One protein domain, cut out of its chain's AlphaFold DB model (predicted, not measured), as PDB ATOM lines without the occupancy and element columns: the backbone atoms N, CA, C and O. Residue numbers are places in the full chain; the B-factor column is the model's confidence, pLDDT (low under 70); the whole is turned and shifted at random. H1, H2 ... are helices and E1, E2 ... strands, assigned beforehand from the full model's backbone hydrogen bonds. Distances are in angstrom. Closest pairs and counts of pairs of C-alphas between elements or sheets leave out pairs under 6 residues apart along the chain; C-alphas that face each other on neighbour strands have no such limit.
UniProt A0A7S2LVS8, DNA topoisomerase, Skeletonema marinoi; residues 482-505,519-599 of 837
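AT A GLANCE: This is residues 482 to 505 and 519 to 599 of the 837 residues of the protein "DNA topoisomerase" of Skeletonema marinoi (UniProt A0A7S2LVS8). Little regular structure: two separate antiparallel sheets, E1-E2-E3-E4 and E5-E7-E8, stand among loops, with short helix H1 on the first and E6 far out. The 105 printed residues hold eight named strands, then one named helix, in 40 residues, mostly strand. The whole is compact and rounded, radius of gyration of the C-alphas 12.9 A, spans 34 by 33 by 30 A.

HOW THE PARTS SIT: E1, residues 482 to 485, E2, 499 to 503, E3, 520 to 524, and E4, 529 to 532, form one sheet. N 482 and O 502, N 501 and O 521, and N 522 and O 531 are each 2.9 A apart, within hydrogen-bond range. H1, residues 577 to 581, is on it at a height of 6.1 A; its O i to N i+4 pair is within range. The closest C-alphas of H1 and E4 are Pro 577 and Phe 531, 5.6 A. In E5, residues 539 to 542, E7, 563 to 566, and E8, 572 to 575, N 541 and O 564 are 2.9 A apart, N 563 and O 575 2.8 A. E6, residues 548 to 552, pairs with no named strand.

IN THESE COORDINATES: E1 begins at (32.163, 32.584, 25.254); H1 ends at (44.623, 19.090, 17.506). E3 measures 13.7 A.

THE WHOLE: Residues 506 to 518 are cut, a 9.7 A C-alpha gap. E1 to E2 is long. Residues 505 and 588 to 592 have pLDDT under 70.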
ATOM      1  N   ARG A 482      31.731  31.467  24.407       90.56
ATOM      2  CA  ARG A 482      32.163  32.584  25.254       90.56
ATOM      3  C   ARG A 482      33.679  32.760  25.162       90.56
ATOM      4  O   ARG A 482      34.426  31.794  25.305       90.56
ATOM      5  N   VAL A 483      34.150  33.997  25.004       92.44
ATOM      6  CA  VAL A 483      35.571  34.337  25.195       92.44
ATOM      7  C   VAL A 483      35.905  34.292  26.689       92.44
ATOM      8  O   VAL A 483      35.218  34.918  27.495       92.44
ATOM      9  N   LEU A 484      36.955  33.550  27.050       91.88
ATOM     10  CA  LEU A 484      37.524  33.543  28.400       91.88
ATOM     11  C   LEU A 484      38.663  34.556  28.525       91.88
ATOM     12  O   LEU A 484      38.692  35.325  29.478       91.88
ATOM     13  N   GLN A 485      39.584  34.566  27.557       93.38
ATOM     14  CA  GLN A 485      40.742  35.458  27.564       93.38
ATOM     15  C   GLN A 485      41.185  35.785  26.134       93.38
ATOM     16  O   GLN A 485      41.457  34.890  25.330       93.38
ATOM     17  N   ALA A 486      41.271  37.077  25.819       93.19
ATOM     18  CA  ALA A 486      41.935  37.565  24.615       93.19
ATOM     19  C   ALA A 486      43.460  37.580  24.813       93.19
ATOM     20  O   ALA A 486      43.940  37.658  25.941       93.19
ATOM     21  N   ASN A 487      44.215  37.535  23.714       93.75
ATOM     22  CA  ASN A 487      45.680  37.561  23.720       93.75
ATOM     23  C   ASN A 487      46.322  36.477  24.610       93.75
ATOM     24  O   ASN A 487      47.182  36.765  25.437       93.75
ATOM     25  N   PHE A 488      45.896  35.221  24.441       95.25
ATOM     26  CA  PHE A 488      46.274  34.109  25.317       95.25
ATOM     27  C   PHE A 488      47.661  33.520  25.001       95.25
ATOM     28  O   PHE A 488      48.539  33.519  25.857       95.25
ATOM     29  N   THR A 489      47.889  33.038  23.775       95.56
ATOM     30  CA  THR A 489      49.173  32.426  23.357       95.56
ATOM     31  C   THR A 489      49.529  32.790  21.919       95.56
ATOM     32  O   THR A 489      48.636  33.059  21.118       95.56
ATOM     33  N   ARG A 490      50.814  32.740  21.557       95.94
ATOM     34  CA  ARG A 490      51.272  32.943  20.170       95.94
ATOM     35  C   ARG A 490      50.973  31.732  19.282       95.94
ATOM     36  O   ARG A 490      51.340  30.602  19.614       95.94
ATOM     37  N   CYS A 491      50.337  31.973  18.135       95.56
ATOM     38  CA  CYS A 491      50.068  30.954  17.123       95.56
ATOM     39  C   CYS A 491      51.332  30.601  16.333       95.56
ATOM     40  O   CYS A 491      51.983  31.481  15.780       95.56
ATOM     41  N   GLY A 492      51.623  29.309  16.188       93.38
ATOM     42  CA  GLY A 492      52.824  28.843  15.492       93.38
ATOM     43  C   GLY A 492      52.881  29.118  13.986       93.38
ATOM     44  O   GLY A 492      53.966  29.149  13.419       93.38
ATOM     45  N   SER A 493      51.740  29.355  13.324       93.12
ATOM     46  CA  SER A 493      51.711  29.616  11.874       93.12
ATOM     47  C   SER A 493      51.904  31.089  11.496       93.12
ATOM     48  O   SER A 493      52.463  31.364  10.443       93.12
ATOM     49  N   CYS A 494      51.427  32.034  12.313       94.69
ATOM     50  CA  CYS A 494      51.456  33.468  11.983       94.69
ATOM     51  C   CYS A 494      52.064  34.355  13.080       94.69
ATOM     52  O   CYS A 494      52.027  35.575  12.957       94.69
ATOM     53  N   ASN A 495      52.532  33.769  14.190       93.81
ATOM     54  CA  ASN A 495      53.004  34.433  15.417       93.81
ATOM     55  C   ASN A 495      51.982  35.367  16.120       93.81
ATOM     56  O   ASN A 495      52.225  35.848  17.224       93.81
ATOM     57  N   GLY A 496      50.814  35.596  15.514       93.56
ATOM     58  CA  GLY A 496      49.716  36.379  16.073       93.56
ATOM     59  C   GLY A 496      49.093  35.726  17.307       93.56
ATOM     60  O   GLY A 496      49.121  34.503  17.475       93.56
ATOM     61  N   MET A 497      48.511  36.551  18.175       95.25
ATOM     62  CA  MET A 497      47.921  36.087  19.427       95.25
ATOM     63  C   MET A 497      46.590  35.354  19.205       95.25
ATOM     64  O   MET A 497      45.759  35.759  18.390       95.25
ATOM     65  N   THR A 498      46.374  34.275  19.955       95.44
ATOM     66  CA  THR A 498      45.119  33.515  19.974       95.44
ATOM     67  C   THR A 498      44.155  34.014  21.049       95.44
ATOM     68  O   THR A 498      44.538  34.695  22.002       95.44
ATOM     69  N   VAL A 499      42.885  33.638  20.913       95.12
ATOM     70  CA  VAL A 499      41.822  33.889  21.892       95.12
ATOM     71  C   VAL A 499      41.388  32.561  22.506       95.12
ATOM     72  O   VAL A 499      41.011  31.642  21.777       95.12
ATOM     73  N   LEU A 500      41.408  32.463  23.836       94.19
ATOM     74  CA  LEU A 500      40.845  31.334  24.571       94.19
ATOM     75  C   LEU A 500      39.324  31.489  24.655       94.19
ATOM     76  O   LEU A 500      38.816  32.476  25.193       94.19
ATOM     77  N   LYS A 501      38.601  30.491  24.145       92.38
ATOM     78  CA  LYS A 501      37.137  30.404  24.183       92.38
ATOM     79  C   LYS A 501      36.671  29.132  24.887       92.38
ATOM     80  O   LYS A 501      37.394  28.139  24.954       92.38
ATOM     81  N   GLN A 502      35.432  29.155  25.362       89.50
ATOM     82  CA  GLN A 502      34.742  28.030  25.978       89.50
ATOM     83  C   GLN A 502      33.346  27.864  25.379       89.50
ATOM     84  O   GLN A 502      32.616  28.845  25.233       89.50
ATOM     85  N   ARG A 503      32.973  26.624  25.043       86.00
ATOM     86  CA  ARG A 503      31.658  26.319  24.467       86.00
ATOM     87  C   ARG A 503      30.539  26.534  25.492       86.00
ATOM     88  O   ARG A 503      30.580  25.959  26.582       86.00
ATOM     89  N   THR A 504      29.532  27.324  25.138       79.19
ATOM     90  CA  THR A 504      28.317  27.557  25.928       79.19
ATOM     91  C   THR A 504      27.267  26.488  25.595       79.19
ATOM     92  O   THR A 504      26.941  26.272  24.435       79.19
ATOM     93  N   GLY A 505      26.739  25.789  26.610       63.97
ATOM     94  CA  GLY A 505      25.602  24.862  26.441       63.97
ATOM     95  C   GLY A 505      25.914  23.415  26.014       63.97
ATOM     96  O   GLY A 505      25.013  22.715  25.573       63.97
ATOM     97  N   SER A 519      33.729  22.517  26.769       81.00
ATOM     98  CA  SER A 519      35.001  22.324  26.059       81.00
ATOM     99  C   SER A 519      35.669  23.652  25.683       81.00
ATOM    100  O   SER A 519      35.039  24.515  25.064       81.00
ATOM    101  N   LYS A 520      36.953  23.789  26.031       88.81
ATOM    102  CA  LYS A 520      37.784  24.962  25.733       88.81
ATOM    103  C   LYS A 520      38.507  24.795  24.390       88.81
ATOM    104  O   LYS A 520      38.859  23.679  24.002       88.81
ATOM    105  N   LEU A 521      38.759  25.903  23.698       91.56
ATOM    106  CA  LEU A 521      39.562  25.954  22.473       91.56
ATOM    107  C   LEU A 521      40.347  27.264  22.377       91.56
ATOM    108  O   LEU A 521      39.974  28.265  22.989       91.56
ATOM    109  N   LEU A 522      41.406  27.267  21.571       93.25
ATOM    110  CA  LEU A 522      42.096  28.481  21.139       93.25
ATOM    111  C   LEU A 522      41.722  28.784  19.695       93.25
ATOM    112  O   LEU A 522      41.863  27.912  18.843       93.25
ATOM    113  N   GLN A 523      41.314  30.015  19.401       93.00
ATOM    114  CA  GLN A 523      41.088  30.478  18.032       93.00
ATOM    115  C   GLN A 523      42.180  31.468  17.614       93.00
ATOM    116  O   GLN A 523      42.508  32.396  18.354       93.00
ATOM    117  N   CYS A 524      42.730  31.285  16.418       92.62
ATOM    118  CA  CYS A 524      43.625  32.225  15.756       92.62
ATOM    119  C   CYS A 524      42.879  32.884  14.591       92.62
ATOM    120  O   CYS A 524      42.686  32.254  13.549       92.62
ATOM    121  N   ALA A 525      42.471  34.145  14.761       87.12
ATOM    122  CA  ALA A 525      41.735  34.876  13.731       87.12
ATOM    123  C   ALA A 525      42.549  35.092  12.433       87.12
ATOM    124  O   ALA A 525      42.007  34.774  11.378       87.12
ATOM    125  N   PRO A 526      43.840  35.500  12.453       89.31
ATOM    126  CA  PRO A 526      44.623  35.658  11.219       89.31
ATOM    127  C   PRO A 526      44.777  34.374  10.394       89.31
ATOM    128  O   PRO A 526      44.855  34.432   9.174       89.31
ATOM    129  N   CYS A 527      44.816  33.208  11.049       87.12
ATOM    130  CA  CYS A 527      44.899  31.916  10.366       87.12
ATOM    131  C   CYS A 527      43.531  31.307  10.024       87.12
ATOM    132  O   CYS A 527      43.503  30.252   9.395       87.12
ATOM    133  N   SER A 528      42.421  31.872  10.515       85.88
ATOM    134  CA  SER A 528      41.094  31.230  10.524       85.88
ATOM    135  C   SER A 528      41.101  29.790  11.073       85.88
ATOM    136  O   SER A 528      40.324  28.942  10.636       85.88
ATOM    137  N   LYS A 529      41.984  29.493  12.039       87.00
ATOM    138  CA  LYS A 529      42.174  28.152  12.627       87.00
ATOM    139  C   LYS A 529      41.767  28.119  14.094       87.00
ATOM    140  O   LYS A 529      42.009  29.076  14.831       87.00
ATOM    141  N   SER A 530      41.256  26.970  14.525       90.38
ATOM    142  CA  SER A 530      40.937  26.689  15.923       90.38
ATOM    143  C   SER A 530      41.574  25.387  16.389       90.38
ATOM    144  O   SER A 530      41.713  24.437  15.623       90.38
ATOM    145  N   PHE A 531      41.957  25.368  17.661       89.94
ATOM    146  CA  PHE A 531      42.716  24.302  18.298       89.94
ATOM    147  C   PHE A 531      41.972  23.851  19.547       89.94
ATOM    148  O   PHE A 531      41.765  24.646  20.468       89.94
ATOM    149  N   LEU A 532      41.542  22.592  19.582       86.38
ATOM    150  CA  LEU A 532      40.860  22.036  20.748       86.38
ATOM    151  C   LEU A 532      41.843  21.901  21.909       86.38
ATOM    152  O   LEU A 532      42.974  21.463  21.719       86.38
ATOM    153  N   MET A 533      41.399  22.243  23.115       87.12
ATOM    154  CA  MET A 533      42.137  21.928  24.339       87.12
ATOM    155  C   MET A 533      41.736  20.536  24.855       87.12
ATOM    156  O   MET A 533      40.653  20.043  24.511       87.12
ATOM    157  N   PRO A 534      42.560  19.899  25.708       83.31
ATOM    158  CA  PRO A 534      42.167  18.677  26.398       83.31
ATOM    159  C   PRO A 534      40.838  18.829  27.145       83.31
ATOM    160  O   PRO A 534      40.466  19.920  27.587       83.31
ATOM    161  N   ARG A 535      40.129  17.712  27.320       73.56
ATOM    162  CA  ARG A 535      38.970  17.642  28.221       73.56
ATOM    163  C   ARG A 535      39.459  17.463  29.662       73.56
ATOM    164  O   ARG A 535      40.551  16.942  29.863       73.56
ATOM    165  N   TYR A 536      38.644  17.872  30.635       70.56
ATOM    166  CA  TYR A 536      38.932  17.735  32.074       70.56
ATOM    167  C   TYR A 536      40.225  18.461  32.498       70.56
ATOM    168  O   TYR A 536      41.243  17.871  32.857       70.56
ATOM    169  N   ASN A 537      40.179  19.790  32.394       74.12
ATOM    170  CA  ASN A 537      41.123  20.685  33.054       74.12
ATOM    171  C   ASN A 537      40.347  21.781  33.781       74.12
ATOM    172  O   ASN A 537      39.523  22.482  33.180       74.12
ATOM    173  N   ARG A 538      40.658  21.977  35.060       77.81
ATOM    174  CA  ARG A 538      40.143  23.095  35.848       77.81
ATOM    175  C   ARG A 538      40.599  24.418  35.235       77.81
ATOM    176  O   ARG A 538      39.781  25.280  34.916       77.81
ATOM    177  N   GLU A 539      41.892  24.529  34.941       85.25
ATOM    178  CA  GLU A 539      42.532  25.752  34.455       85.25
ATOM    179  C   GLU A 539      43.474  25.468  33.273       85.25
ATOM    180  O   GLU A 539      44.008  24.366  33.133       85.25
ATOM    181  N   VAL A 540      43.674  26.468  32.411       90.44
ATOM    182  CA  VAL A 540      44.694  26.458  31.354       90.44
ATOM    183  C   VAL A 540      45.445  27.784  31.373       90.44
ATOM    184  O   VAL A 540      44.818  28.835  31.500       90.44
ATOM    185  N   ARG A 541      46.771  27.744  31.241       92.81
ATOM    186  CA  ARG A 541      47.660  28.915  31.309       92.81
ATOM    187  C   ARG A 541      48.615  28.950  30.111       92.81
ATOM    188  O   ARG A 541      48.984  27.885  29.611       92.81
ATOM    189  N   PRO A 542      49.055  30.130  29.644       93.62
ATOM    190  CA  PRO A 542      50.126  30.223  28.657       93.62
ATOM    191  C   PRO A 542      51.412  29.597  29.210       93.62
ATOM    192  O   PRO A 542      51.839  29.924  30.315       93.62
ATOM    193  N   GLY A 543      52.034  28.693  28.456       91.44
ATOM    194  CA  GLY A 543      53.297  28.074  28.843       91.44
ATOM    195  C   GLY A 543      54.458  29.063  28.741       91.44
ATOM    196  O   GLY A 543      54.607  29.761  27.730       91.44
ATOM    197  N   VAL A 544      55.294  29.082  29.777       90.81
ATOM    198  CA  VAL A 544      56.482  29.938  29.913       90.81
ATOM    199  C   VAL A 544      57.725  29.097  30.203       90.81
ATOM    200  O   VAL A 544      57.615  27.956  30.660       90.81
ATOM    201  N   ASN A 545      58.910  29.626  29.902       82.94
ATOM    202  CA  ASN A 545      60.174  28.948  30.176       82.94
ATOM    203  C   ASN A 545      60.379  28.820  31.704       82.94
ATOM    204  O   ASN A 545      60.353  29.840  32.395       82.94
ATOM    205  N   PRO A 546      60.628  27.615  32.262       78.06
ATOM    206  CA  PRO A 546      60.887  27.443  33.695       78.06
ATOM    207  C   PRO A 546      62.039  28.303  34.234       78.06
ATOM    208  O   PRO A 546      62.014  28.691  35.398       78.06
ATOM    209  N   ASN A 547      63.025  28.622  33.386       79.81
ATOM    210  CA  ASN A 547      64.187  29.437  33.750       79.81
ATOM    211  C   ASN A 547      63.950  30.948  33.561       79.81
ATOM    212  O   ASN A 547      64.731  31.751  34.064       79.81
ATOM    213  N   ASN A 548      62.906  31.345  32.826       83.56
ATOM    214  CA  ASN A 548      62.555  32.741  32.573       83.56
ATOM    215  C   ASN A 548      61.043  32.872  32.329       83.56
ATOM    216  O   ASN A 548      60.555  32.681  31.216       83.56
ATOM    217  N   GLN A 549      60.298  33.253  33.367       79.50
ATOM    218  CA  GLN A 549      58.833  33.333  33.320       79.50
ATOM    219  C   GLN A 549      58.286  34.381  32.331       79.50
ATOM    220  O   GLN A 549      57.087  34.392  32.070       79.50
ATOM    221  N   HIS A 550      59.126  35.274  31.796       81.38
ATOM    222  CA  HIS A 550      58.727  36.264  30.785       81.38
ATOM    223  C   HIS A 550      58.905  35.747  29.344       81.38
ATOM    224  O   HIS A 550      58.436  36.380  28.397       81.38
ATOM    225  N   GLU A 551      59.562  34.600  29.158       89.12
ATOM    226  CA  GLU A 551      59.795  33.993  27.850       89.12
ATOM    227  C   GLU A 551      58.731  32.917  27.546       89.12
ATOM    228  O   GLU A 551      58.522  32.009  28.357       89.12
ATOM    229  N   PRO A 552      58.041  32.974  26.389       91.94
ATOM    230  CA  PRO A 552      57.046  31.972  26.020       91.94
ATOM    231  C   PRO A 552      57.717  30.631  25.699       91.94
ATOM    232  O   PRO A 552      58.673  30.572  24.930       91.94
ATOM    233  N   LEU A 553      57.179  29.528  26.221       93.62
ATOM    234  CA  LEU A 553      57.687  28.196  25.893       93.62
ATOM    235  C   LEU A 553      57.140  27.752  24.527       93.62
ATOM    236  O   LEU A 553      55.939  27.535  24.364       93.62
ATOM    237  N   ILE A 554      58.021  27.635  23.533       94.69
ATOM    238  CA  ILE A 554      57.661  27.351  22.135       94.69
ATOM    239  C   ILE A 554      57.865  25.868  21.790       94.69
ATOM    240  O   ILE A 554      58.862  25.251  22.164       94.69
ATOM    241  N   CYS A 555      56.924  25.279  21.047       93.94
ATOM    242  CA  CYS A 555      57.065  23.930  20.503       93.94
ATOM    243  C   CYS A 555      58.005  23.928  19.279       93.94
ATOM    244  O   CYS A 555      57.686  24.596  18.295       93.94
ATOM    245  N   PRO A 556      59.099  23.142  19.255       92.38
ATOM    246  CA  PRO A 556      60.059  23.173  18.146       92.38
ATOM    247  C   PRO A 556      59.515  22.609  16.824       92.38
ATOM    248  O   PRO A 556      60.053  22.934  15.773       92.38
ATOM    249  N   ILE A 557      58.452  21.794  16.862       90.75
ATOM    250  CA  ILE A 557      57.855  21.174  15.665       90.75
ATOM    251  C   ILE A 557      57.111  22.211  14.816       90.75
ATOM    252  O   ILE A 557      57.209  22.218  13.597       90.75
ATOM    253  N   CYS A 558      56.321  23.069  15.463       92.25
ATOM    254  CA  CYS A 558      55.318  23.904  14.797       92.25
ATOM    255  C   CYS A 558      55.323  25.367  15.258       92.25
ATOM    256  O   CYS A 558      54.408  26.109  14.918       92.25
ATOM    257  N   GLN A 559      56.308  25.765  16.071       95.31
ATOM    258  CA  GLN A 559      56.516  27.118  16.606       95.31
ATOM    259  C   GLN A 559      55.354  27.694  17.442       95.31
ATOM    260  O   GLN A 559      55.343  28.871  17.790       95.31
ATOM    261  N   PHE A 560      54.372  26.870  17.820       96.25
ATOM    262  CA  PHE A 560      53.253  27.293  18.665       96.25
ATOM    263  C   PHE A 560      53.698  27.415  20.126       96.25
ATOM    264  O   PHE A 560      54.354  26.507  20.646       96.25
ATOM    265  N   GLN A 561      53.286  28.482  20.814       96.31
ATOM    266  CA  GLN A 561      53.450  28.567  22.265       96.31
ATOM    267  C   GLN A 561      52.610  27.481  22.953       96.31
ATOM    268  O   GLN A 561      51.412  27.343  22.696       96.31
ATOM    269  N   VAL A 562      53.238  26.681  23.812       95.25
ATOM    270  CA  VAL A 562      52.541  25.605  24.526       95.25
ATOM    271  C   VAL A 562      51.623  26.167  25.612       95.25
ATOM    272  O   VAL A 562      51.758  27.309  26.045       95.25
ATOM    273  N   VAL A 563      50.686  25.343  26.062       94.56
ATOM    274  CA  VAL A 563      49.735  25.633  27.137       94.56
ATOM    275  C   VAL A 563      50.046  24.708  28.307       94.56
ATOM    276  O   VAL A 563      50.276  23.514  28.106       94.56
ATOM    277  N   GLU A 564      50.051  25.244  29.524       93.75
ATOM    278  CA  GLU A 564      49.996  24.444  30.746       93.75
ATOM    279  C   GLU A 564      48.528  24.144  31.076       93.75
ATOM    280  O   GLU A 564      47.698  25.048  31.174       93.75
ATOM    281  N   CYS A 565      48.194  22.868  31.242       91.62
ATOM    282  CA  CYS A 565      46.874  22.400  31.641       91.62
ATOM    283  C   CYS A 565      46.921  21.907  33.089       91.62
ATOM    284  O   CYS A 565      47.706  21.015  33.421       91.62
ATOM    285  N   VAL A 566      46.054  22.461  33.938       89.44
ATOM    286  CA  VAL A 566      45.897  22.056  35.341       89.44
ATOM    287  C   VAL A 566      44.754  21.049  35.435       89.44
ATOM    288  O   VAL A 566      43.613  21.353  35.076       89.44
ATOM    289  N   LYS A 567      45.066  19.838  35.898       85.06
ATOM    290  CA  LYS A 567      44.095  18.773  36.166       85.06
ATOM    291  C   LYS A 567      43.271  19.070  37.417       85.06
ATOM    292  O   LYS A 567      43.644  19.886  38.257       85.06
ATOM    293  N   ASP A 568      42.192  18.317  37.580       78.88
ATOM    294  CA  ASP A 568      41.309  18.423  38.745       78.88
ATOM    295  C   ASP A 568      41.972  17.903  40.041       78.88
ATOM    296  O   ASP A 568      41.645  18.376  41.126       78.88
ATOM    297  N   ASP A 569      42.972  17.014  39.927       80.56
ATOM    298  CA  ASP A 569      43.843  16.557  41.030       80.56
ATOM    299  C   ASP A 569      44.948  17.568  41.419       80.56
ATOM    300  O   ASP A 569      45.737  17.312  42.327       80.56
ATOM    301  N   GLY A 570      45.015  18.720  40.738       79.88
ATOM    302  CA  GLY A 570      46.031  19.759  40.933       79.88
ATOM    303  C   GLY A 570      47.355  19.519  40.197       79.88
ATOM    304  O   GLY A 570      48.195  20.418  40.161       79.88
ATOM    305  N   GLY A 571      47.561  18.356  39.573       85.75
ATOM    306  CA  GLY A 571      48.745  18.085  38.760       85.75
ATOM    307  C   GLY A 571      48.725  18.850  37.433       85.75
ATOM    308  O   GLY A 571      47.676  18.993  36.805       85.75
ATOM    309  N   THR A 572      49.887  19.303  36.952       88.56
ATOM    310  CA  THR A 572      49.988  20.012  35.663       88.56
ATOM    311  C   THR A 572      50.652  19.174  34.572       88.56
ATOM    312  O   THR A 572      51.405  18.229  34.828       88.56
ATOM    313  N   TYR A 573      50.317  19.480  33.320       90.06
ATOM    314  CA  TYR A 573      50.955  18.915  32.132       90.06
ATOM    315  C   TYR A 573      50.905  19.916  30.979       90.06
ATOM    316  O   TYR A 573      50.015  20.757  30.912       90.06
ATOM    317  N   PHE A 574      51.859  19.817  30.055       92.69
ATOM    318  CA  PHE A 574      51.957  20.737  28.923       92.69
ATOM    319  C   PHE A 574      51.397  20.132  27.641       92.69
ATOM    320  O   PHE A 574      51.569  18.939  27.370       92.69
ATOM    321  N   VAL A 575      50.778  20.983  26.826       92.88
ATOM    322  CA  VAL A 575      50.147  20.624  25.557       92.88
ATOM    323  C   VAL A 575      50.470  21.678  24.503       92.88
ATOM    324  O   VAL A 575      50.336  22.875  24.743       92.88
ATOM    325  N   CYS A 576      50.886  21.251  23.313       93.81
ATOM    326  CA  CYS A 576      51.008  22.136  22.161       93.81
ATOM    327  C   CYS A 576      49.656  22.181  21.424       93.81
ATOM    328  O   CYS A 576      49.209  21.125  20.974       93.81
ATOM    329  N   PRO A 577      49.010  23.351  21.250       92.50
ATOM    330  CA  PRO A 577      47.685  23.442  20.627       92.50
ATOM    331  C   PRO A 577      47.591  22.814  19.229       92.50
ATOM    332  O   PRO A 577      46.637  22.085  18.945       92.50
ATOM    333  N   GLN A 578      48.599  23.048  18.380       90.75
ATOM    334  CA  GLN A 578      48.690  22.449  17.047       90.75
ATOM    335  C   GLN A 578      48.862  20.930  17.149       90.75
ATOM    336  O   GLN A 578      47.998  20.208  16.670       90.75
ATOM    337  N   CYS A 579      49.912  20.442  17.821       90.00
ATOM    338  CA  CYS A 579      50.203  19.003  17.884       90.00
ATOM    339  C   CYS A 579      49.155  18.194  18.671       90.00
ATOM    340  O   CYS A 579      49.088  16.985  18.528       90.00
ATOM    341  N   PHE A 580      48.339  18.821  19.518       88.44
ATOM    342  CA  PHE A 580      47.214  18.143  20.165       88.44
ATOM    343  C   PHE A 580      46.006  18.016  19.230       88.44
ATOM    344  O   PHE A 580      45.349  16.976  19.168       88.44
ATOM    345  N   SER A 581      45.717  19.082  18.481       82.62
ATOM    346  CA  SER A 581      44.623  19.090  17.506       82.62
ATOM    347  C   SER A 581      44.941  18.181  16.316       82.62
ATOM    348  O   SER A 581      44.069  17.439  15.861       82.62
ATOM    349  N   ASP A 582      46.194  18.203  15.870       80.19
ATOM    350  CA  ASP A 582      46.721  17.560  14.667       80.19
ATOM    351  C   ASP A 582      48.085  16.905  15.004       80.19
ATOM    352  O   ASP A 582      49.135  17.541  14.857       80.19
ATOM    353  N   PRO A 583      48.086  15.686  15.587       84.44
ATOM    354  CA  PRO A 583      49.305  15.043  16.073       84.44
ATOM    355  C   PRO A 583      50.302  14.681  14.960       84.44
ATOM    356  O   PRO A 583      49.921  14.021  13.998       84.44
ATOM    357  N   PRO A 584      51.590  15.053  15.091       82.50
ATOM    358  CA  PRO A 584      52.613  14.716  14.105       82.50
ATOM    359  C   PRO A 584      52.958  13.220  14.155       82.50
ATOM    360  O   PRO A 584      53.558  12.755  15.129       82.50
ATOM    361  N   GLU A 585      52.620  12.478  13.097       73.88
ATOM    362  CA  GLU A 585      52.850  11.026  12.981       73.88
ATOM    363  C   GLU A 585      54.316  10.654  13.289       73.88
ATOM    364  O   GLU A 585      54.581   9.865  14.199       73.88
ATOM    365  N   GLU A 586      55.281  11.334  12.653       72.44
ATOM    366  CA  GLU A 586      56.733  11.132  12.840       72.44
ATOM    367  C   GLU A 586      57.251  11.347  14.278       72.44
ATOM    368  O   GLU A 586      58.393  10.979  14.602       72.44
ATOM    369  N   HIS A 587      56.438  11.968  15.139       81.12
ATOM    370  CA  HIS A 587      56.787  12.318  16.514       81.12
ATOM    371  C   HIS A 587      55.854  11.709  17.575       81.12
ATOM    372  O   HIS A 587      55.824  12.191  18.711       81.12
ATOM    373  N   GLY A 588      55.164  10.614  17.227       68.62
ATOM    374  CA  GLY A 588      54.337   9.812  18.140       68.62
ATOM    375  C   GLY A 588      52.834  10.098  18.065       68.62
ATOM    376  O   GLY A 588      52.113   9.792  19.011       68.62
ATOM    377  N   GLY A 589      52.363  10.725  16.986       67.69
ATOM    378  CA  GLY A 589      50.969  11.135  16.794       67.69
ATOM    379  C   GLY A 589      49.987  10.004  16.466       67.69
ATOM    380  O   GLY A 589      49.278  10.091  15.474       67.69
ATOM    381  N   ASP A 590      49.926   8.952  17.285       59.72
ATOM    382  CA  ASP A 590      49.082   7.765  17.054       59.72
ATOM    383  C   ASP A 590      47.715   7.792  17.770       59.72
ATOM    384  O   ASP A 590      46.841   6.960  17.513       59.72
ATOM    385  N   SER A 591      47.525   8.727  18.703       56.69
ATOM    386  CA  SER A 591      46.452   8.678  19.697       56.69
ATOM    387  C   SER A 591      45.638   9.970  19.777       56.69
ATOM    388  O   SER A 591      46.107  11.072  19.504       56.69
ATOM    389  N   THR A 592      44.374   9.835  20.188       57.00
ATOM    390  CA  THR A 592      43.388  10.930  20.279       57.00
ATOM    391  C   THR A 592      43.654  11.945  21.397       57.00
ATOM    392  O   THR A 592      42.913  12.917  21.519       57.00
ATOM    393  N   ASP A 593      44.688  11.718  22.205       73.38
ATOM    394  CA  ASP A 593      45.128  12.550  23.322       73.38
ATOM    395  C   ASP A 593      46.662  12.632  23.283       73.38
ATOM    396  O   ASP A 593      47.344  11.652  23.595       73.38
ATOM    397  N   PHE A 594      47.204  13.771  22.841       84.62
ATOM    398  CA  PHE A 594      48.637  13.959  22.580       84.62
ATOM    399  C   PHE A 594      49.231  15.108  23.422       84.62
ATOM    400  O   PHE A 594      49.489  16.202  22.911       84.62
ATOM    401  N   PRO A 595      49.440  14.906  24.738       89.25
ATOM    402  CA  PRO A 595      50.186  15.852  25.562       89.25
ATOM    403  C   PRO A 595      51.666  15.873  25.157       89.25
ATOM    404  O   PRO A 595      52.204  14.878  24.665       89.25
ATOM    405  N   CYS A 596      52.375  16.974  25.431       90.06
ATOM    406  CA  CYS A 596      53.781  17.133  25.037       90.06
ATOM    407  C   CYS A 596      54.706  16.039  25.595       90.06
ATOM    408  O   CYS A 596      55.751  15.773  25.010       90.06
ATOM    409  N   THR A 597      54.319  15.361  26.677       87.50
ATOM    410  CA  THR A 597      55.059  14.219  27.229       87.50
ATOM    411  C   THR A 597      55.084  12.997  26.309       87.50
ATOM    412  O   THR A 597      56.040  12.233  26.399       87.50
ATOM    413  N   LYS A 598      54.103  12.812  25.411       85.88
ATOM    414  CA  LYS A 598      54.119  11.749  24.385       85.88
ATOM    415  C   LYS A 598      55.009  12.074  23.186       85.88
ATOM    416  O   LYS A 598      55.439  11.159  22.492       85.88
ATOM    417  N   CYS A 599      55.306  13.354  22.962       87.06
ATOM    418  CA  CYS A 599      56.163  13.795  21.868       87.06
ATOM    419  C   CYS A 599      57.526  13.092  21.914       87.06
ATOM    420  O   CYS A 599      58.107  12.920  22.990       87.06
TER     421      CYS A 599